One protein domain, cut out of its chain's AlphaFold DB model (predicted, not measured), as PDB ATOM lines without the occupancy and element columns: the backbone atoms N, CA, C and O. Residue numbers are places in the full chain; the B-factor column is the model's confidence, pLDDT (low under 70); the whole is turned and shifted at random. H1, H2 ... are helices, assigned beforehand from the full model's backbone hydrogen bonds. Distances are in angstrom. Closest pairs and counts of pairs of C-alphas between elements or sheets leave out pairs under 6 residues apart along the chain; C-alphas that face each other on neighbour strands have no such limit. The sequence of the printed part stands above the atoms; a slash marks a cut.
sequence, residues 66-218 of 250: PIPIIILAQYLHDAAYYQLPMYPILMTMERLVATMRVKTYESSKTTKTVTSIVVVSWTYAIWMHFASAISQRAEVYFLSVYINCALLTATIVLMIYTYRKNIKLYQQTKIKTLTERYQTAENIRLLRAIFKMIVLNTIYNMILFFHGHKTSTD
ATOM      1  N   PRO A  66     165.871 130.745  89.794       62.56
ATOM      2  CA  PRO A  66     166.956 129.806  90.036       62.56
ATOM      3  C   PRO A  66     166.594 128.813  91.148       62.56
ATOM      4  O   PRO A  66     166.175 129.219  92.232       62.56
ATOM      5  N   ILE A  67     166.839 127.520  90.916       57.38
ATOM      6  CA  ILE A  67     166.670 126.430  91.901       57.38
ATOM      7  C   ILE A  67     167.249 126.781  93.296       57.38
ATOM      8  O   ILE A  67     166.578 126.504  94.293       57.38
ATOM      9  N   PRO A  68     168.417 127.455  93.420       63.16
ATOM     10  CA  PRO A  68     168.934 127.894  94.719       63.16
ATOM     11  C   PRO A  68     168.005 128.839  95.493       63.16
ATOM     12  O   PRO A  68     167.984 128.794  96.721       63.16
ATOM     13  N   ILE A  69     167.224 129.675  94.800       65.19
ATOM     14  CA  ILE A  69     166.281 130.603  95.434       65.19
ATOM     15  C   ILE A  69     165.119 129.832  96.048       65.19
ATOM     16  O   ILE A  69     164.755 130.126  97.178       65.19
ATOM     17  N   ILE A  70     164.584 128.822  95.356       65.81
ATOM     18  CA  ILE A  70     163.477 127.988  95.856       65.81
ATOM     19  C   ILE A  70     163.910 127.210  97.107       65.81
ATOM     20  O   ILE A  70     163.194 127.191  98.106       65.81
ATOM     21  N   ILE A  71     165.113 126.626  97.085       66.06
ATOM     22  CA  ILE A  71     165.676 125.902  98.237       66.06
ATOM     23  C   ILE A  71     165.880 126.848  99.428       66.06
ATOM     24  O   ILE A  71     165.504 126.520 100.553       66.06
ATOM     25  N   LEU A  72     166.430 128.044  99.189       67.25
ATOM     26  CA  LEU A  72     166.601 129.060 100.227       67.25
ATOM     27  C   LEU A  72     165.250 129.505 100.811       67.25
ATOM     28  O   LEU A  72     165.122 129.662 102.022       67.25
ATOM     29  N   ALA A  73     164.244 129.672  99.959       64.88
ATOM     30  CA  ALA A  73     162.880 130.024 100.332       64.88
ATOM     31  C   ALA A  73     162.244 128.983 101.267       64.88
ATOM     32  O   ALA A  73     161.686 129.345 102.304       64.88
ATOM     33  N   GLN A  74     162.370 127.698 100.930       66.81
ATOM     34  CA  GLN A  74     161.891 126.595 101.762       66.81
ATOM     35  C   GLN A  74     162.606 126.577 103.118       66.81
ATOM     36  O   GLN A  74     161.969 126.494 104.166       66.81
ATOM     37  N   TYR A  75     163.929 126.746 103.113       66.25
ATOM     38  CA  TYR A  75     164.720 126.785 104.340       66.25
ATOM     39  C   TYR A  75     164.322 127.957 105.251       66.25
ATOM     40  O   TYR A  75     164.207 127.799 106.465       66.25
ATOM     41  N   LEU A  76     164.075 129.137 104.674       64.25
ATOM     42  CA  LEU A  76     163.609 130.312 105.414       64.25
ATOM     43  C   LEU A  76     162.196 130.120 105.968       64.25
ATOM     44  O   LEU A  76     161.931 130.543 107.093       64.25
ATOM     45  N   HIS A  77     161.308 129.476 105.209       69.50
ATOM     46  CA  HIS A  77     159.970 129.123 105.670       69.50
ATOM     47  C   HIS A  77     160.034 128.190 106.884       69.50
ATOM     48  O   HIS A  77     159.440 128.483 107.922       69.50
ATOM     49  N   ASP A  78     160.816 127.117 106.792       68.44
ATOM     50  CA  ASP A  78     160.934 126.129 107.864       68.44
ATOM     51  C   ASP A  78     161.621 126.733 109.094       68.44
ATOM     52  O   ASP A  78     161.162 126.562 110.224       68.44
ATOM     53  N   ALA A  79     162.669 127.539 108.896       67.50
ATOM     54  CA  ALA A  79     163.301 128.281 109.982       67.50
ATOM     55  C   ALA A  79     162.316 129.249 110.664       67.50
ATOM     56  O   ALA A  79     162.268 129.303 111.893       67.50
ATOM     57  N   ALA A  80     161.501 129.985 109.901       69.00
ATOM     58  CA  ALA A  80     160.480 130.876 110.454       69.00
ATOM     59  C   ALA A  80     159.395 130.097 111.218       69.00
ATOM     60  O   ALA A  80     158.975 130.523 112.299       69.00
ATOM     61  N   TYR A  81     159.000 128.930 110.706       74.38
ATOM     62  CA  TYR A  81     158.069 128.021 111.366       74.38
ATOM     63  C   TYR A  81     158.586 127.589 112.745       74.38
ATOM     64  O   TYR A  81     157.883 127.730 113.748       74.38
ATOM     65  N   TYR A  82     159.851 127.172 112.839       75.62
ATOM     66  CA  TYR A  82     160.455 126.785 114.119       75.62
ATOM     67  C   TYR A  82     160.722 127.963 115.066       75.62
ATOM     68  O   TYR A  82     160.879 127.755 116.272       75.62
ATOM     69  N   GLN A  83     160.748 129.204 114.572       77.19
ATOM     70  CA  GLN A  83     160.894 130.393 115.420       77.19
ATOM     71  C   GLN A  83     159.594 130.831 116.096       77.19
ATOM     72  O   GLN A  83     159.650 131.400 117.190       77.19
ATOM     73  N   LEU A  84     158.434 130.584 115.478       75.00
ATOM     74  CA  LEU A  84     157.124 131.014 115.988       75.00
ATOM     75  C   LEU A  84     156.900 130.669 117.477       75.00
ATOM     76  O   LEU A  84     156.496 131.563 118.229       75.00
ATOM     77  N   PRO A  85     157.226 129.451 117.959       74.81
ATOM     78  CA  PRO A  85     157.087 129.100 119.371       74.81
ATOM     79  C   PRO A  85     158.039 129.849 120.309       74.81
ATOM     80  O   PRO A  85     157.689 130.046 121.470       74.81
ATOM     81  N   MET A  86     159.214 130.288 119.840       80.94
ATOM     82  CA  MET A  86     160.233 130.941 120.675       80.94
ATOM     83  C   MET A  86     159.925 132.406 120.969       80.94
ATOM     84  O   MET A  86     160.283 132.904 122.039       80.94
ATOM     85  N   TYR A  87     159.247 133.113 120.062       82.19
ATOM     86  CA  TYR A  87     158.966 134.540 120.244       82.19
ATOM     87  C   TYR A  87     158.187 134.847 121.535       82.19
ATOM     88  O   TYR A  87     158.642 135.706 122.300       82.19
ATOM     89  N   PRO A  88     157.082 134.147 121.865       84.81
ATOM     90  CA  PRO A  88     156.385 134.357 123.132       84.81
ATOM     91  C   PRO A  88     157.259 134.103 124.363       84.81
ATOM     92  O   PRO A  88     157.122 134.811 125.363       84.81
ATOM     93  N   ILE A  89     158.176 133.133 124.292       85.69
ATOM     94  CA  ILE A  89     159.093 132.791 125.388       85.69
ATOM     95  C   ILE A  89     160.054 133.945 125.635       85.69
ATOM     96  O   ILE A  89     160.139 134.463 126.749       85.69
ATOM     97  N   LEU A  90     160.729 134.391 124.577       86.62
ATOM     98  CA  LEU A  90     161.727 135.453 124.645       86.62
ATOM     99  C   LEU A  90     161.099 136.774 125.091       86.62
ATOM    100  O   LEU A  90     161.652 137.453 125.955       86.62
ATOM    101  N   MET A  91     159.905 137.103 124.587       87.12
ATOM    102  CA  MET A  91     159.159 138.275 125.048       87.12
ATOM    103  C   MET A  91     158.750 138.151 126.522       87.12
ATOM    104  O   MET A  91     158.876 139.112 127.277       87.12
ATOM    105  N   THR A  92     158.301 136.974 126.968       88.25
ATOM    106  CA  THR A  92     157.940 136.751 128.381       88.25
ATOM    107  C   THR A  92     159.156 136.886 129.298       88.25
ATOM    108  O   THR A  92     159.072 137.546 130.334       88.25
ATOM    109  N   MET A  93     160.298 136.311 128.912       88.06
ATOM    110  CA  MET A  93     161.552 136.422 129.662       88.06
ATOM    111  C   MET A  93     162.046 137.865 129.732       88.06
ATOM    112  O   MET A  93     162.441 138.339 130.796       88.06
ATOM    113  N   GLU A  94     161.980 138.595 128.624       88.56
ATOM    114  CA  GLU A  94     162.387 139.993 128.580       88.56
ATOM    115  C   GLU A  94     161.490 140.864 129.483       88.56
ATOM    116  O   GLU A  94     162.001 141.662 130.277       88.56
ATOM    117  N   ARG A  95     160.170 140.620 129.498       90.56
ATOM    118  CA  ARG A  95     159.236 141.260 130.445       90.56
ATOM    119  C   ARG A  95     159.499 140.871 131.900       90.56
ATOM    120  O   ARG A  95     159.358 141.709 132.796       90.56
ATOM    121  N   LEU A  96     159.886 139.624 132.166       87.88
ATOM    122  CA  LEU A  96     160.278 139.173 133.501       87.88
ATOM    123  C   LEU A  96     161.513 139.933 133.991       87.88
ATOM    124  O   LEU A  96     161.498 140.466 135.102       87.88
ATOM    125  N   VAL A  97     162.548 140.052 133.158       88.00
ATOM    126  CA  VAL A  97     163.756 140.828 133.479       88.00
ATOM    127  C   VAL A  97     163.409 142.293 133.728       88.00
ATOM    128  O   VAL A  97     163.835 142.842 134.747       88.00
ATOM    129  N   ALA A  98     162.573 142.901 132.880       86.88
ATOM    130  CA  ALA A  98     162.094 144.269 133.080       86.88
ATOM    131  C   ALA A  98     161.356 144.442 134.416       86.88
ATOM    132  O   ALA A  98     161.519 145.443 135.106       86.88
ATOM    133  N   THR A  99     160.596 143.428 134.829       88.00
ATOM    134  CA  THR A  99     159.867 143.431 136.104       88.00
ATOM    135  C   THR A  99     160.801 143.263 137.305       88.00
ATOM    136  O   THR A  99     160.590 143.884 138.345       88.00
ATOM    137  N   MET A 100     161.833 142.422 137.193       87.12
ATOM    138  CA  MET A 100     162.825 142.221 138.256       87.12
ATOM    139  C   MET A 100     163.745 143.430 138.428       87.12
ATOM    140  O   MET A 100     164.164 143.721 139.545       87.12
ATOM    141  N   ARG A 101     164.043 144.137 137.335       87.56
ATOM    142  CA  ARG A 101     164.989 145.258 137.295       87.56
ATOM    143  C   ARG A 101     164.306 146.597 137.030       87.56
ATOM    144  O   ARG A 101     164.904 147.451 136.394       87.56
ATOM    145  N   VAL A 102     163.088 146.816 137.532       84.38
ATOM    146  CA  VAL A 102     162.263 147.995 137.180       84.38
ATOM    147  C   VAL A 102     163.009 149.338 137.292       84.38
ATOM    148  O   VAL A 102     162.846 150.212 136.453       84.38
ATOM    149  N   LYS A 103     163.915 149.478 138.270       84.75
ATOM    150  CA  LYS A 103     164.705 150.703 138.493       84.75
ATOM    151  C   LYS A 103     165.834 150.924 137.488       84.75
ATOM    152  O   LYS A 103     166.183 152.061 137.201       84.75
ATOM    153  N   THR A 104     166.440 149.849 136.997       86.69
ATOM    154  CA  THR A 104     167.674 149.890 136.193       86.69
ATOM    155  C   THR A 104     167.478 149.306 134.799       86.69
ATOM    156  O   THR A 104     168.436 149.157 134.048       86.69
ATOM    157  N   TYR A 105     166.259 148.903 134.447       83.31
ATOM    158  CA  TYR A 105     166.003 148.165 133.219       83.31
ATOM    159  C   TYR A 105     166.333 149.005 131.977       83.31
ATOM    160  O   TYR A 105     167.103 148.534 131.148       83.31
ATOM    161  N   GLU A 106     165.871 150.259 131.890       79.31
ATOM    162  CA  GLU A 106     166.171 151.126 130.729       79.31
ATOM    163  C   GLU A 106     167.665 151.403 130.597       79.31
ATOM    164  O   GLU A 106     168.224 151.283 129.512       79.31
ATOM    165  N   SER A 107     168.341 151.708 131.708       83.06
ATOM    166  CA  SER A 107     169.775 152.010 131.684       83.06
ATOM    167  C   SER A 107     170.639 150.781 131.402       83.06
ATOM    168  O   SER A 107     171.739 150.910 130.873       83.06
ATOM    169  N   SER A 108     170.149 149.580 131.725       78.69
ATOM    170  CA  SER A 108     170.840 148.313 131.457       78.69
ATOM    171  C   SER A 108     170.455 147.667 130.127       78.69
ATOM    172  O   SER A 108     171.035 146.641 129.755       78.69
ATOM    173  N   LYS A 109     169.500 148.243 129.389       74.00
ATOM    174  CA  LYS A 109     169.091 147.735 128.085       74.00
ATOM    175  C   LYS A 109     170.179 148.037 127.062       74.00
ATOM    176  O   LYS A 109     170.245 149.111 126.475       74.00
ATOM    177  N   THR A 110     171.042 147.056 126.838       75.69
ATOM    178  CA  THR A 110     172.109 147.158 125.844       75.69
ATOM    179  C   THR A 110     171.692 146.506 124.532       75.69
ATOM    180  O   THR A 110     170.997 145.487 124.522       75.69
ATOM    181  N   THR A 111     172.178 147.043 123.411       76.19
ATOM    182  CA  THR A 111     172.054 146.409 122.088       76.19
ATOM    183  C   THR A 111     172.546 144.960 122.122       76.19
ATOM    184  O   THR A 111     171.935 144.095 121.508       76.19
ATOM    185  N   LYS A 112     173.572 144.668 122.939       71.56
ATOM    186  CA  LYS A 112     174.119 143.318 123.136       71.56
ATOM    187  C   LYS A 112     173.068 142.321 123.623       71.56
ATOM    188  O   LYS A 112     173.021 141.208 123.110       71.56
ATOM    189  N   THR A 113     172.198 142.711 124.556       74.12
ATOM    190  CA  THR A 113     171.122 141.835 125.048       74.12
ATOM    191  C   THR A 113     170.143 141.490 123.927       74.12
ATOM    192  O   THR A 113     169.813 140.321 123.741       74.12
ATOM    193  N   VAL A 114     169.730 142.478 123.127       77.25
ATOM    194  CA  VAL A 114     168.822 142.255 121.989       77.25
ATOM    195  C   VAL A 114     169.478 141.356 120.940       77.25
ATOM    196  O   VAL A 114     168.873 140.375 120.520       77.25
ATOM    197  N   THR A 115     170.734 141.628 120.575       75.62
ATOM    198  CA  THR A 115     171.489 140.789 119.635       75.62
ATOM    199  C   THR A 115     171.623 139.357 120.148       75.62
ATOM    200  O   THR A 115     171.411 138.423 119.384       75.62
ATOM    201  N   SER A 116     171.896 139.161 121.443       75.12
ATOM    202  CA  SER A 116     172.010 137.817 122.024       75.12
ATOM    203  C   SER A 116     170.700 137.029 121.950       75.12
ATOM    204  O   SER A 116     170.717 135.853 121.604       75.12
ATOM    205  N   ILE A 117     169.556 137.686 122.181       79.25
ATOM    206  CA  ILE A 117     168.226 137.075 122.066       79.25
ATOM    207  C   ILE A 117     167.966 136.615 120.627       79.25
ATOM    208  O   ILE A 117     167.498 135.497 120.421       79.25
ATOM    209  N   VAL A 118     168.314 137.448 119.642       80.81
ATOM    210  CA  VAL A 118     168.175 137.117 118.217       80.81
ATOM    211  C   VAL A 118     169.082 135.942 117.841       80.81
ATOM    212  O   VAL A 118     168.638 134.998 117.197       80.81
ATOM    213  N   VAL A 119     170.344 135.943 118.274       79.88
ATOM    214  CA  VAL A 119     171.269 134.832 117.986       79.88
ATOM    215  C   VAL A 119     170.756 133.520 118.584       79.88
ATOM    216  O   VAL A 119     170.747 132.495 117.900       79.88
ATOM    217  N   VAL A 120     170.270 133.543 119.828       79.19
ATOM    218  CA  VAL A 120     169.699 132.357 120.486       79.19
ATOM    219  C   VAL A 120     168.441 131.868 119.761       79.19
ATOM    220  O   VAL A 120     168.299 130.663 119.556       79.19
ATOM    221  N   SER A 121     167.555 132.770 119.317       82.19
ATOM    222  CA  SER A 121     166.340 132.379 118.586       82.19
ATOM    223  C   SER A 121     166.656 131.714 117.247       82.19
ATOM    224  O   SER A 121     166.040 130.709 116.898       82.19
ATOM    225  N   TRP A 122     167.638 132.241 116.512       79.62
ATOM    226  CA  TRP A 122     168.089 131.654 115.249       79.62
ATOM    227  C   TRP A 122     168.787 130.312 115.452       79.62
ATOM    228  O   TRP A 122     168.513 129.369 114.714       79.62
ATOM    229  N   THR A 123     169.626 130.197 116.482       79.31
ATOM    230  CA  THR A 123     170.314 128.938 116.810       79.31
ATOM    231  C   THR A 123     169.308 127.832 117.127       79.31
ATOM    232  O   THR A 123     169.442 126.720 116.624       79.31
ATOM    233  N   TYR A 124     168.259 128.146 117.897       81.19
ATOM    234  CA  TYR A 124     167.169 127.206 118.166       81.19
ATOM    235  C   TYR A 124     166.454 126.769 116.885       81.19
ATOM    236  O   TYR A 124     166.253 125.578 116.675       81.19
ATOM    237  N   ALA A 125     166.100 127.712 116.009       78.88
ATOM    238  CA  ALA A 125     165.387 127.407 114.770       78.88
ATOM    239  C   ALA A 125     166.188 126.487 113.839       78.88
ATOM    240  O   ALA A 125     165.644 125.527 113.300       78.88
ATOM    241  N   ILE A 126     167.490 126.752 113.705       75.94
ATOM    242  CA  ILE A 126     168.412 125.919 112.929       75.94
ATOM    243  C   ILE A 126     168.503 124.519 113.544       75.94
ATOM    244  O   ILE A 126     168.389 123.524 112.832       75.94
ATOM    245  N   TRP A 127     168.664 124.427 114.867       77.44
ATOM    246  CA  TRP A 127     168.727 123.140 115.558       77.44
ATOM    247  C   TRP A 127     167.443 122.325 115.373       77.44
ATOM    248  O   TRP A 127     167.519 121.138 115.076       77.44
ATOM    249  N   MET A 128     166.275 122.965 115.468       75.06
ATOM    250  CA  MET A 128     164.983 122.318 115.234       75.06
ATOM    251  C   MET A 128     164.804 121.858 113.785       75.06
ATOM    252  O   MET A 128     164.272 120.773 113.576       75.06
ATOM    253  N   HIS A 129     165.278 122.632 112.803       75.75
ATOM    254  CA  HIS A 129     165.267 122.226 111.396       75.75
ATOM    255  C   HIS A 129     166.154 120.998 111.148       75.75
ATOM    256  O   HIS A 129     165.739 120.050 110.490       75.75
ATOM    257  N   PHE A 130     167.361 120.959 111.716       73.88
ATOM    258  CA  PHE A 130     168.207 119.768 111.602       73.88
ATOM    259  C   PHE A 130     167.626 118.574 112.357       73.88
ATOM    260  O   PHE A 130     167.637 117.458 111.840       73.88
ATOM    261  N   ALA A 131     167.080 118.800 113.553       70.94
ATOM    262  CA  ALA A 131     166.411 117.759 114.316       70.94
ATOM    263  C   ALA A 131     165.238 117.174 113.520       70.94
ATOM    264  O   ALA A 131     165.131 115.955 113.440       70.94
ATOM    265  N   SER A 132     164.416 118.008 112.874       69.75
ATOM    266  CA  SER A 132     163.288 117.550 112.059       69.75
ATOM    267  C   SER A 132     163.721 116.845 110.770       69.75
ATOM    268  O   SER A 132     163.122 115.836 110.403       69.75
ATOM    269  N   ALA A 133     164.798 117.299 110.123       68.75
ATOM    270  CA  ALA A 133     165.358 116.650 108.937       68.75
ATOM    271  C   ALA A 133     165.915 115.247 109.243       68.75
ATOM    272  O   ALA A 133     165.752 114.320 108.451       68.75
ATOM    273  N   ILE A 134     166.532 115.068 110.415       63.59
ATOM    274  CA  ILE A 134     167.020 113.764 110.899       63.59
ATOM    275  C   ILE A 134     165.844 112.891 111.399       63.59
ATOM    276  O   ILE A 134     165.903 111.661 111.371       63.59
ATOM    277  N   SER A 135     164.742 113.523 111.812       56.22
ATOM    278  CA  SER A 135     163.542 112.945 112.435       56.22
ATOM    279  C   SER A 135     162.579 112.230 111.473       56.22
ATOM    280  O   SER A 135     161.375 112.185 111.730       56.22
ATOM    281  N   GLN A 136     163.046 111.564 110.415       54.50
ATOM    282  CA  GLN A 136     162.149 110.658 109.666       54.50
ATOM    283  C   GLN A 136     161.641 109.472 110.522       54.50
ATOM    284  O   GLN A 136     160.776 108.713 110.096       54.50
ATOM    285  N   ARG A 137     162.148 109.324 111.755       58.81
ATOM    286  CA  ARG A 137     161.664 108.384 112.771       58.81
ATOM    287  C   ARG A 137     160.654 109.064 113.699       58.81
ATOM    288  O   ARG A 137     160.946 110.114 114.270       58.81
ATOM    289  N   ALA A 138     159.510 108.413 113.914       58.94
ATOM    290  CA  ALA A 138     158.420 108.896 114.768       58.94
ATOM    291  C   ALA A 138     158.879 109.331 116.178       58.94
ATOM    292  O   ALA A 138     158.352 110.291 116.735       58.94
ATOM    293  N   GLU A 139     159.901 108.680 116.737       61.88
ATOM    294  CA  GLU A 139     160.452 108.958 118.071       61.88
ATOM    295  C   GLU A 139     160.971 110.397 118.240       61.88
ATOM    296  O   GLU A 139     160.707 111.045 119.255       61.88
ATOM    297  N   VAL A 140     161.675 110.931 117.237       60.44
ATOM    298  CA  VAL A 140     162.258 112.283 117.310       60.44
ATOM    299  C   VAL A 140     161.173 113.350 117.116       60.44
ATOM    300  O   VAL A 140     161.221 114.406 117.752       60.44
ATOM    301  N   TYR A 141     160.126 113.041 116.344       64.75
ATOM    302  CA  TYR A 141     158.942 113.891 116.231       64.75
ATOM    303  C   TYR A 141     158.229 114.013 117.584       64.75
ATOM    304  O   TYR A 141     157.986 115.132 118.043       64.75
ATOM    305  N   PHE A 142     157.986 112.895 118.280       64.50
ATOM    306  CA  PHE A 142     157.403 112.915 119.628       64.50
ATOM    307  C   PHE A 142     158.258 113.705 120.624       64.50
ATOM    308  O   PHE A 142     157.715 114.500 121.395       64.50
ATOM    309  N   LEU A 143     159.586 113.556 120.574       67.06
ATOM    310  CA  LEU A 143     160.502 114.343 121.400       67.06
ATOM    311  C   LEU A 143     160.385 115.848 121.108       67.06
ATOM    312  O   LEU A 143     160.319 116.654 122.036       67.06
ATOM    313  N   SER A 144     160.308 116.238 119.832       66.44
ATOM    314  CA  SER A 144     160.175 117.642 119.430       66.44
ATOM    315  C   SER A 144     158.864 118.267 119.925       66.44
ATOM    316  O   SER A 144     158.864 119.385 120.449       66.44
ATOM    317  N   VAL A 145     157.752 117.531 119.839       70.69
ATOM    318  CA  VAL A 145     156.443 117.960 120.354       70.69
ATOM    319  C   VAL A 145     156.489 118.074 121.875       70.69
ATOM    320  O   VAL A 145     156.044 119.079 122.428       70.69
ATOM    321  N   TYR A 146     157.086 117.092 122.555       70.94
ATOM    322  CA  TYR A 146     157.247 117.103 124.007       70.94
ATOM    323  C   TYR A 146     158.040 118.325 124.492       70.94
ATOM    324  O   TYR A 146     157.580 119.042 125.384       70.94
ATOM    325  N   ILE A 147     159.188 118.615 123.868       72.81
ATOM    326  CA  ILE A 147     160.017 119.786 124.194       72.81
ATOM    327  C   ILE A 147     159.226 121.082 123.979       72.81
ATOM    328  O   ILE A 147     159.206 121.939 124.864       72.81
ATOM    329  N   ASN A 148     158.521 121.223 122.850       73.44
ATOM    330  CA  ASN A 148     157.708 122.412 122.582       73.44
ATOM    331  C   ASN A 148     156.577 122.587 123.611       73.44
ATOM    332  O   ASN A 148     156.370 123.693 124.110       73.44
ATOM    333  N   CYS A 149     155.885 121.509 123.991       75.44
ATOM    334  CA  CYS A 149     154.860 121.537 125.038       75.44
ATOM    335  C   CYS A 149     155.435 121.933 126.407       75.44
ATOM    336  O   CYS A 149     154.832 122.740 127.125       75.44
ATOM    337  N   ALA A 150     156.612 121.411 126.767       76.44
ATOM    338  CA  ALA A 150     157.299 121.764 128.008       76.44
ATOM    339  C   ALA A 150     157.690 123.253 128.028       76.44
ATOM    340  O   ALA A 150     157.405 123.959 128.999       76.44
ATOM    341  N   LEU A 151     158.263 123.756 126.931       79.88
ATOM    342  CA  LEU A 151     158.630 125.165 126.766       79.88
ATOM    343  C   LEU A 151     157.408 126.094 126.815       79.88
ATOM    344  O   LEU A 151     157.441 127.135 127.479       79.88
ATOM    345  N   LEU A 152     156.305 125.708 126.171       81.69
ATOM    346  CA  LEU A 152     155.049 126.455 126.203       81.69
ATOM    347  C   LEU A 152     154.477 126.522 127.625       81.69
ATOM    348  O   LEU A 152     154.100 127.596 128.096       81.69
ATOM    349  N   THR A 153     154.473 125.391 128.332       79.75
ATOM    350  CA  THR A 153     154.003 125.303 129.721       79.75
ATOM    351  C   THR A 153     154.842 126.191 130.637       79.75
ATOM    352  O   THR A 153     154.293 127.007 131.381       79.75
ATOM    353  N   ALA A 154     156.172 126.110 130.530       82.31
ATOM    354  CA  ALA A 154     157.085 126.975 131.273       82.31
ATOM    355  C   ALA A 154     156.815 128.462 130.986       82.31
ATOM    356  O   ALA A 154     156.769 129.281 131.904       82.31
ATOM    357  N   THR A 155     156.553 128.807 129.726       86.44
ATOM    358  CA  THR A 155     156.237 130.180 129.310       86.44
ATOM    359  C   THR A 155     154.944 130.686 129.937       86.44
ATOM    360  O   THR A 155     154.918 131.798 130.467       86.44
ATOM    361  N   ILE A 156     153.886 129.871 129.956       85.81
ATOM    362  CA  ILE A 156     152.611 130.221 130.600       85.81
ATOM    363  C   ILE A 156     152.820 130.465 132.100       85.81
ATOM    364  O   ILE A 156     152.351 131.477 132.630       85.81
ATOM    365  N   VAL A 157     153.564 129.589 132.781       85.62
ATOM    366  CA  VAL A 157     153.873 129.735 134.214       85.62
ATOM    367  C   VAL A 157     154.639 131.034 134.482       85.62
ATOM    368  O   VAL A 157     154.239 131.821 135.349       85.62
ATOM    369  N   LEU A 158     155.694 131.309 133.709       87.44
ATOM    370  CA  LEU A 158     156.481 132.542 133.822       87.44
ATOM    371  C   LEU A 158     155.635 133.786 133.550       87.44
ATOM    372  O   LEU A 158     155.751 134.787 134.262       87.44
ATOM    373  N   MET A 159     154.754 133.729 132.557       91.69
ATOM    374  CA  MET A 159     153.861 134.826 132.210       91.69
ATOM    375  C   MET A 159     152.875 135.116 133.348       91.69
ATOM    376  O   MET A 159     152.731 136.275 133.743       91.69
ATOM    377  N   ILE A 160     152.246 134.088 133.933       88.56
ATOM    378  CA  ILE A 160     151.332 134.238 135.079       88.56
ATOM    379  C   ILE A 160     152.070 134.825 136.286       88.56
ATOM    380  O   ILE A 160     151.573 135.765 136.916       88.56
ATOM    381  N   TYR A 161     153.263 134.308 136.601       91.25
ATOM    382  CA  TYR A 161     154.103 134.839 137.675       91.25
ATOM    383  C   TYR A 161     154.410 136.327 137.454       91.25
ATOM    384  O   TYR A 161     154.165 137.162 138.332       91.25
ATOM    385  N   THR A 162     154.883 136.670 136.254       91.19
ATOM    386  CA  THR A 162     155.264 138.039 135.889       91.19
ATOM    387  C   THR A 162     154.055 138.970 135.925       91.19
ATOM    388  O   THR A 162     154.142 140.078 136.458       91.19
ATOM    389  N   TYR A 163     152.898 138.516 135.444       92.31
ATOM    390  CA  TYR A 163     151.648 139.268 135.490       92.31
ATOM    391  C   TYR A 163     151.222 139.569 136.929       92.31
ATOM    392  O   TYR A 163     151.014 140.729 137.284       92.31
ATOM    393  N   ARG A 164     151.168 138.546 137.796       90.56
ATOM    394  CA  ARG A 164     150.810 138.711 139.216       90.56
ATOM    395  C   ARG A 164     151.755 139.676 139.928       90.56
ATOM    396  O   ARG A 164     151.299 140.525 140.694       90.56
ATOM    397  N   LYS A 165     153.060 139.581 139.654       90.94
ATOM    398  CA  LYS A 165     154.067 140.486 140.218       90.94
ATOM    399  C   LYS A 165     153.845 141.930 139.766       90.94
ATOM    400  O   LYS A 165     153.844 142.821 140.612       90.94
ATOM    401  N   ASN A 166     153.583 142.164 138.478       90.44
ATOM    402  CA  ASN A 166     153.288 143.507 137.969       90.44
ATOM    403  C   ASN A 166     151.979 144.079 138.527       90.44
ATOM    404  O   ASN A 166     151.939 145.262 138.838       90.44
ATOM    405  N   ILE A 167     150.933 143.272 138.722       91.69
ATOM    406  CA  ILE A 167     149.675 143.741 139.330       91.69
ATOM    407  C   ILE A 167     149.891 144.184 140.782       91.69
ATOM    408  O   ILE A 167     149.475 145.282 141.147       91.69
ATOM    409  N   LYS A 168     150.607 143.387 141.591       89.69
ATOM    410  CA  LYS A 168     150.977 143.784 142.963       89.69
ATOM    411  C   LYS A 168     151.773 145.090 142.966       89.69
ATOM    412  O   LYS A 168     151.477 146.011 143.719       89.69
ATOM    413  N   LEU A 169     152.746 145.192 142.065       87.00
ATOM    414  CA  LEU A 169     153.556 146.389 141.863       87.00
ATOM    415  C   LEU A 169     152.715 147.597 141.415       87.00
ATOM    416  O   LEU A 169     153.013 148.721 141.816       87.00
ATOM    417  N   TYR A 170     151.695 147.396 140.587       85.94
ATOM    418  CA  TYR A 170     150.798 148.451 140.124       85.94
ATOM    419  C   TYR A 170     149.919 148.984 141.261       85.94
ATOM    420  O   TYR A 170     149.700 150.184 141.356       85.94
ATOM    421  N   GLN A 171     149.473 148.118 142.173       87.31
ATOM    422  CA  GLN A 171     148.675 148.514 143.340       87.31
ATOM    423  C   GLN A 171     149.489 149.299 144.388       87.31
ATOM    424  O   GLN A 171     148.932 150.098 145.135       87.31
ATOM    425  N   GLN A 172     150.815 149.140 144.418       83.56
ATOM    426  CA  GLN A 172     151.734 149.827 145.342       83.56
ATOM    427  C   GLN A 172     152.117 151.258 144.889       83.56
ATOM    428  O   GLN A 172     153.236 151.722 145.111       83.56
ATOM    429  N   THR A 173     151.202 151.982 144.238       62.91
ATOM    430  CA  THR A 173     151.450 153.253 143.523       62.91
ATOM    431  C   THR A 173     152.113 154.356 144.348       62.91
ATOM    432  O   THR A 173     152.813 155.186 143.768       62.91
ATOM    433  N   LYS A 174     151.954 154.383 145.675       61.97
ATOM    434  CA  LYS A 174     152.349 155.524 146.523       61.97
ATOM    435  C   LYS A 174     153.852 155.855 146.540       61.97
ATOM    436  O   LYS A 174     154.186 156.984 146.864       61.97
ATOM    437  N   ILE A 175     154.742 154.933 146.156       62.28
ATOM    438  CA  ILE A 175     156.208 155.086 146.334       62.28
ATOM    439  C   ILE A 175     156.972 155.156 144.990       62.28
ATOM    440  O   ILE A 175     158.190 155.286 144.956       62.28
ATOM    441  N   LYS A 176     156.274 155.078 143.851       76.25
ATOM    442  CA  LYS A 176     156.916 154.896 142.536       76.25
ATOM    443  C   LYS A 176     157.062 156.171 141.722       76.25
ATOM    444  O   LYS A 176     156.119 156.962 141.641       76.25
ATOM    445  N   THR A 177     158.189 156.273 141.023       85.81
ATOM    446  CA  THR A 177     158.445 157.291 139.994       85.81
ATOM    447  C   THR A 177     157.509 157.122 138.791       85.81
ATOM    448  O   THR A 177     156.938 156.048 138.563       85.81
ATOM    449  N   LEU A 178     157.342 158.182 137.991       85.06
ATOM    450  CA  LEU A 178     156.488 158.158 136.796       85.06
ATOM    451  C   LEU A 178     156.932 157.070 135.798       85.06
ATOM    452  O   LEU A 178     156.092 156.341 135.269       85.06
ATOM    453  N   THR A 179     158.244 156.916 135.604       84.12
ATOM    454  CA  THR A 179     158.844 155.920 134.706       84.12
ATOM    455  C   THR A 179     158.521 154.490 135.140       84.12
ATOM    456  O   THR A 179     158.044 153.695 134.334       84.12
ATOM    457  N   GLU A 180     158.680 154.168 136.426       84.69
ATOM    458  CA  GLU A 180     158.371 152.829 136.952       84.69
ATOM    459  C   GLU A 180     156.878 152.488 136.827       84.69
ATOM    460  O   GLU A 180     156.508 151.337 136.564       84.69
ATOM    461  N   ARG A 181     155.996 153.480 137.015       86.19
ATOM    462  CA  ARG A 181     154.546 153.306 136.828       86.19
ATOM    463  C   ARG A 181     154.213 153.012 135.367       86.19
ATOM    464  O   ARG A 181     153.466 152.069 135.106       86.19
ATOM    465  N   TYR A 182     154.795 153.773 134.437       88.31
ATOM    466  CA  TYR A 182     154.626 153.554 133.001       88.31
ATOM    467  C   TYR A 182     155.095 152.155 132.586       88.31
ATOM    468  O   TYR A 182     154.332 151.414 131.972       88.31
ATOM    469  N   GLN A 183     156.294 151.745 133.003       86.38
ATOM    470  CA  GLN A 183     156.828 150.414 132.703       86.38
ATOM    471  C   GLN A 183     155.959 149.286 133.253       86.38
ATOM    472  O   GLN A 183     155.711 148.303 132.560       86.38
ATOM    473  N   THR A 184     155.473 149.420 134.490       89.62
ATOM    474  CA  THR A 184     154.604 148.403 135.096       89.62
ATOM    475  C   THR A 184     153.300 148.268 134.298       89.62
ATOM    476  O   THR A 184     152.871 147.152 133.998       89.62
ATOM    477  N   ALA A 185     152.683 149.391 133.913       88.81
ATOM    478  CA  ALA A 185     151.463 149.396 133.106       88.81
ATOM    479  C   ALA A 185     151.697 148.810 131.702       88.81
ATOM    480  O   ALA A 185     150.906 147.993 131.224       88.81
ATOM    481  N   GLU A 186     152.813 149.171 131.071       87.75
ATOM    482  CA  GLU A 186     153.199 148.668 129.755       87.75
ATOM    483  C   GLU A 186     153.490 147.161 129.786       87.75
ATOM    484  O   GLU A 186     153.007 146.424 128.930       87.75
ATOM    485  N   ASN A 187     154.178 146.663 130.818       89.44
ATOM    486  CA  ASN A 187     154.412 145.231 131.010       89.44
ATOM    487  C   ASN A 187     153.097 144.452 131.127       89.44
ATOM    488  O   ASN A 187     152.951 143.405 130.500       89.44
ATOM    489  N   ILE A 188     152.117 144.963 131.879       90.62
ATOM    490  CA  ILE A 188     150.785 144.343 131.991       90.62
ATOM    491  C   ILE A 188     150.101 144.286 130.620       90.62
ATOM    492  O   ILE A 188     149.548 143.248 130.250       90.62
ATOM    493  N   ARG A 189     150.142 145.386 129.860       92.12
ATOM    494  CA  ARG A 189     149.555 145.473 128.515       92.12
ATOM    495  C   ARG A 189     150.201 144.472 127.557       92.12
ATOM    496  O   ARG A 189     149.486 143.740 126.873       92.12
ATOM    497  N   LEU A 190     151.531 144.408 127.545       89.50
ATOM    498  CA  LEU A 190     152.298 143.510 126.683       89.50
ATOM    499  C   LEU A 190     152.097 142.041 127.057       89.50
ATOM    500  O   LEU A 190     151.860 141.233 126.169       89.50
ATOM    501  N   LEU A 191     152.084 141.688 128.346       90.12
ATOM    502  CA  LEU A 191     151.815 140.310 128.783       90.12
ATOM    503  C   LEU A 191     150.435 139.819 128.326       90.12
ATOM    504  O   LEU A 191     150.305 138.673 127.906       90.12
ATOM    505  N   ARG A 192     149.409 140.684 128.323       89.81
ATOM    506  CA  ARG A 192     148.088 140.337 127.764       89.81
ATOM    507  C   ARG A 192     148.139 140.094 126.255       89.81
ATOM    508  O   ARG A 192     147.435 139.218 125.764       89.81
ATOM    509  N   ALA A 193     148.936 140.867 125.518       87.75
ATOM    510  CA  ALA A 193     149.127 140.653 124.084       87.75
ATOM    511  C   ALA A 193     149.890 139.348 123.807       87.75
ATOM    512  O   ALA A 193     149.464 138.562 122.964       87.75
ATOM    513  N   ILE A 194     150.951 139.073 124.572       87.50
ATOM    514  CA  ILE A 194     151.723 137.824 124.498       87.50
ATOM    515  C   ILE A 194     150.828 136.617 124.775       87.50
ATOM    516  O   ILE A 194     150.878 135.648 124.026       87.50
ATOM    517  N   PHE A 195     149.940 136.695 125.768       88.31
ATOM    518  CA  PHE A 195     148.981 135.622 126.028       88.31
ATOM    519  C   PHE A 195     148.091 135.316 124.817       88.31
ATOM    520  O   PHE A 195     147.905 134.154 124.471       88.31
ATOM    521  N   LYS A 196     147.582 136.346 124.128       86.31
ATOM    522  CA  LYS A 196     146.793 136.152 122.900       86.31
ATOM    523  C   LYS A 196     147.612 135.470 121.805       86.31
ATOM    524  O   LYS A 196     147.089 134.586 121.138       86.31
ATOM    525  N   MET A 197     148.884 135.843 121.648       84.88
ATOM    526  CA  MET A 197     149.788 135.185 120.698       84.88
ATOM    527  C   MET A 197     150.015 133.713 121.054       84.88
ATOM    528  O   MET A 197     149.978 132.873 120.165       84.88
ATOM    529  N   ILE A 198     150.180 133.390 122.342       84.94
ATOM    530  CA  ILE A 198     150.291 132.004 122.820       84.94
ATOM    531  C   ILE A 198     149.035 131.208 122.456       84.94
ATOM    532  O   ILE A 198     149.150 130.141 121.866       84.94
ATOM    533  N   VAL A 199     147.843 131.739 122.747       83.50
ATOM    534  CA  VAL A 199     146.570 131.069 122.428       83.50
ATOM    535  C   VAL A 199     146.429 130.835 120.921       83.50
ATOM    536  O   VAL A 199     146.114 129.721 120.510       83.50
ATOM    537  N   LEU A 200     146.705 131.851 120.098       81.69
ATOM    538  CA  LEU A 200     146.660 131.730 118.637       81.69
ATOM    539  C   LEU A 200     147.659 130.692 118.120       81.69
ATOM    540  O   LEU A 200     147.297 129.870 117.282       81.69
ATOM    541  N   ASN A 201     148.884 130.690 118.649       79.44
ATOM    542  CA  ASN A 201     149.906 129.718 118.277       79.44
ATOM    543  C   ASN A 201     149.486 128.286 118.652       79.44
ATOM    544  O   ASN A 201     149.658 127.364 117.863       79.44
ATOM    545  N   THR A 202     148.880 128.081 119.824       78.44
ATOM    546  CA  THR A 202     148.360 126.763 120.224       78.44
ATOM    547  C   THR A 202     147.250 126.285 119.289       78.44
ATOM    548  O   THR A 202     147.293 125.143 118.840       78.44
ATOM    549  N   ILE A 203     146.285 127.150 118.956       77.69
ATOM    550  CA  ILE A 203     145.195 126.815 118.025       77.69
ATOM    551  C   ILE A 203     145.762 126.449 116.650       77.69
ATOM    552  O   ILE A 203     145.387 125.427 116.081       77.69
ATOM    553  N   TYR A 204     146.691 127.255 116.137       73.56
ATOM    554  CA  TYR A 204     147.344 127.008 114.855       73.56
ATOM    555  C   TYR A 204     148.068 125.653 114.832       73.56
ATOM    556  O   TYR A 204     147.844 124.852 113.926       73.56
ATOM    557  N   ASN A 205     148.858 125.349 115.866       70.75
ATOM    558  CA  ASN A 205     149.552 124.065 115.972       70.75
ATOM    559  C   ASN A 205     148.586 122.878 116.097       70.75
ATOM    560  O   ASN A 205     148.841 121.833 115.509       70.75
ATOM    561  N   MET A 206     147.456 123.028 116.801       71.00
ATOM    562  CA  MET A 206     146.419 121.990 116.845       71.00
ATOM    563  C   MET A 206     145.824 121.729 115.458       71.00
ATOM    564  O   MET A 206     145.698 120.573 115.063       71.00
ATOM    565  N   ILE A 207     145.492 122.778 114.699       71.62
ATOM    566  CA  ILE A 207     144.964 122.639 113.331       71.62
ATOM    567  C   ILE A 207     145.961 121.885 112.452       71.62
ATOM    568  O   ILE A 207     145.571 120.934 111.775       71.62
ATOM    569  N   LEU A 208     147.239 122.270 112.493       66.50
ATOM    570  CA  LEU A 208     148.291 121.594 111.735       66.50
ATOM    571  C   LEU A 208     148.457 120.133 112.149       66.50
ATOM    572  O   LEU A 208     148.545 119.269 111.281       66.50
ATOM    573  N   PHE A 209     148.440 119.843 113.451       65.31
ATOM    574  CA  PHE A 209     148.521 118.476 113.962       65.31
ATOM    575  C   PHE A 209     147.372 117.609 113.429       65.31
ATOM    576  O   PHE A 209     147.609 116.532 112.886       65.31
ATOM    577  N   PHE A 210     146.129 118.095 113.507       66.12
ATOM    578  CA  PHE A 210     144.971 117.367 112.981       66.12
ATOM    579  C   PHE A 210     144.989 117.241 111.452       66.12
ATOM    580  O   PHE A 210     144.533 116.227 110.925       66.12
ATOM    581  N   HIS A 211     145.506 118.238 110.731       60.09
ATOM    582  CA  HIS A 211     145.626 118.179 109.273       60.09
ATOM    583  C   HIS A 211     146.695 117.165 108.839       60.09
ATOM    584  O   HIS A 211     146.411 116.310 108.004       60.09
ATOM    585  N   GLY A 212     147.872 117.194 109.472       54.44
ATOM    586  CA  GLY A 212     148.961 116.244 109.227       54.44
ATOM    587  C   GLY A 212     148.578 114.802 109.570       54.44
ATOM    588  O   GLY A 212     148.888 113.878 108.816       54.44
ATOM    589  N   HIS A 213     147.823 114.602 110.656       50.38
ATOM    590  CA  HIS A 213     147.321 113.279 111.028       50.38
ATOM    591  C   HIS A 213     146.329 112.735 109.992       50.38
ATOM    592  O   HIS A 213     146.431 111.568 109.627       50.38
ATOM    593  N   LYS A 214     145.422 113.570 109.461       49.34
ATOM    594  CA  LYS A 214     144.464 113.165 108.416       49.34
ATOM    595  C   LYS A 214     145.149 112.726 107.122       49.34
ATOM    596  O   LYS A 214     144.695 111.770 106.508       49.34
ATOM    597  N   THR A 215     146.242 113.383 106.732       45.06
ATOM    598  CA  THR A 215     147.050 112.988 105.566       45.06
ATOM    599  C   THR A 215     147.888 111.727 105.801       45.06
ATOM    600  O   THR A 215     148.217 111.038 104.845       45.06
ATOM    601  N   SER A 216     148.213 111.398 107.057       43.28
ATOM    602  CA  SER A 216     148.985 110.204 107.433       43.28
ATOM    603  C   SER A 216     148.121 108.954 107.646       43.28
ATOM    604  O   SER A 216     148.630 107.849 107.492       43.28
ATOM    605  N   THR A 217     146.845 109.101 108.016       38.44
ATOM    606  CA  THR A 217     145.922 107.978 108.277       38.44
ATOM    607  C   THR A 217     145.104 107.538 107.071       38.44
ATOM    608  O   THR A 217     144.175 106.754 107.238       38.44
ATOM    609  N   ASP A 218     145.428 108.007 105.866       40.47
ATOM    610  CA  ASP A 218     144.898 107.428 104.633       40.47
ATOM    611  C   ASP A 218     145.968 106.506 104.010       40.47
ATOM    612  O   ASP A 218     146.689 106.914 103.094       40.47
TER     613      ASP A 218
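What this domain is: This is residues 66 to 218 of the 250 residues of an uncharacterized protein of Panagrellus redivivus (UniProt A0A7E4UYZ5). A long, loose up-and-down bundle of four helices: H5 and H6 fold into a long helical hairpin, the shorter H2 packs on both of them, and H4 runs on the far side of H2 from H6, meeting H2 and H5 over short stretches. H1 slants off from H4 at a steep tilt, and its residues 67 to 74 stick out, as do residues 206 to 216 of H6. The printed part has 153 residues with six named helices, H1 to H6 in chain order, and no named strand; the class is all helix. The whole is loose, with a radius of gyration of the C-alphas of 19.1 A, and elongated, spanning 63 by 34 by 24 A.

How they stand to each other: H1, residues 67 to 83, and H2, residues 86 to 100, meet only through their link. H3, residues 105 to 108, is close to H2 but not clearly touching, with the C-alphas of Ala 98 and Tyr 105 closest at 5.5 A. H4, residues 111 to 134, touches H1 with residues 121 to 129 alone; the closest C-alphas, of Tyr 82 and Ala 125, are 5.0 A apart, and the steep tilt of 69.9 degrees, opposite ways, is only just short of about perpendicular. H2 and H4 only just touch, with 3 pairs of C-alphas within 8 A, the closest those of Met 86 and Ser 121 at 6.6 A. H5, residues 138 to 171, forms a hairpin with H4, at a shallow tilt of 26 degrees; the closest C-alphas are those of Ser 132 and Tyr 141, 7.0 A. H5 touches H2, the same way at a shallow tilt of 29 degrees, with Ile 89 and Thr 155 closest at 5.5 A between C-alphas. H6, residues 178 to 216, forms a hairpin with H5, at a shallow tilt of 23 degrees; the C-alphas of Asn 166 and Thr 184 are closest, 5.8 A. H6 touches H2, opposite ways at 21 degrees, a shallow tilt, with the C-alphas of Pro 88 and Ile 194 closest at 6.0 A. H4 and H6 are apart. In H1, H2, H4, H5 and H6 every O i to N i+4 pair is within hydrogen-bond range; H3 is too short for such a pair.

Where its parts are: H1 begins at C-alpha 67 (166.670, 126.430, 91.901) and is 24.5 A long; H2 is 21.0 A, H3 5.2 A and H4 34.9 A. H5 is 49.8 A, from C-alpha 138 (158.420, 108.896, 114.768). H6, 56.7 A, ends at C-alpha 216 (148.985, 110.204, 107.433).

The domain as a whole: The C-alphas farthest apart, of Ile 175 and Asp 218, are 64.3 A apart. The printed part has no cut and no long link. Mean pLDDT of the printed part is 76.7; residues 66 to 80, 132 to 144, 173 to 175 and 208 to 218 are under 70.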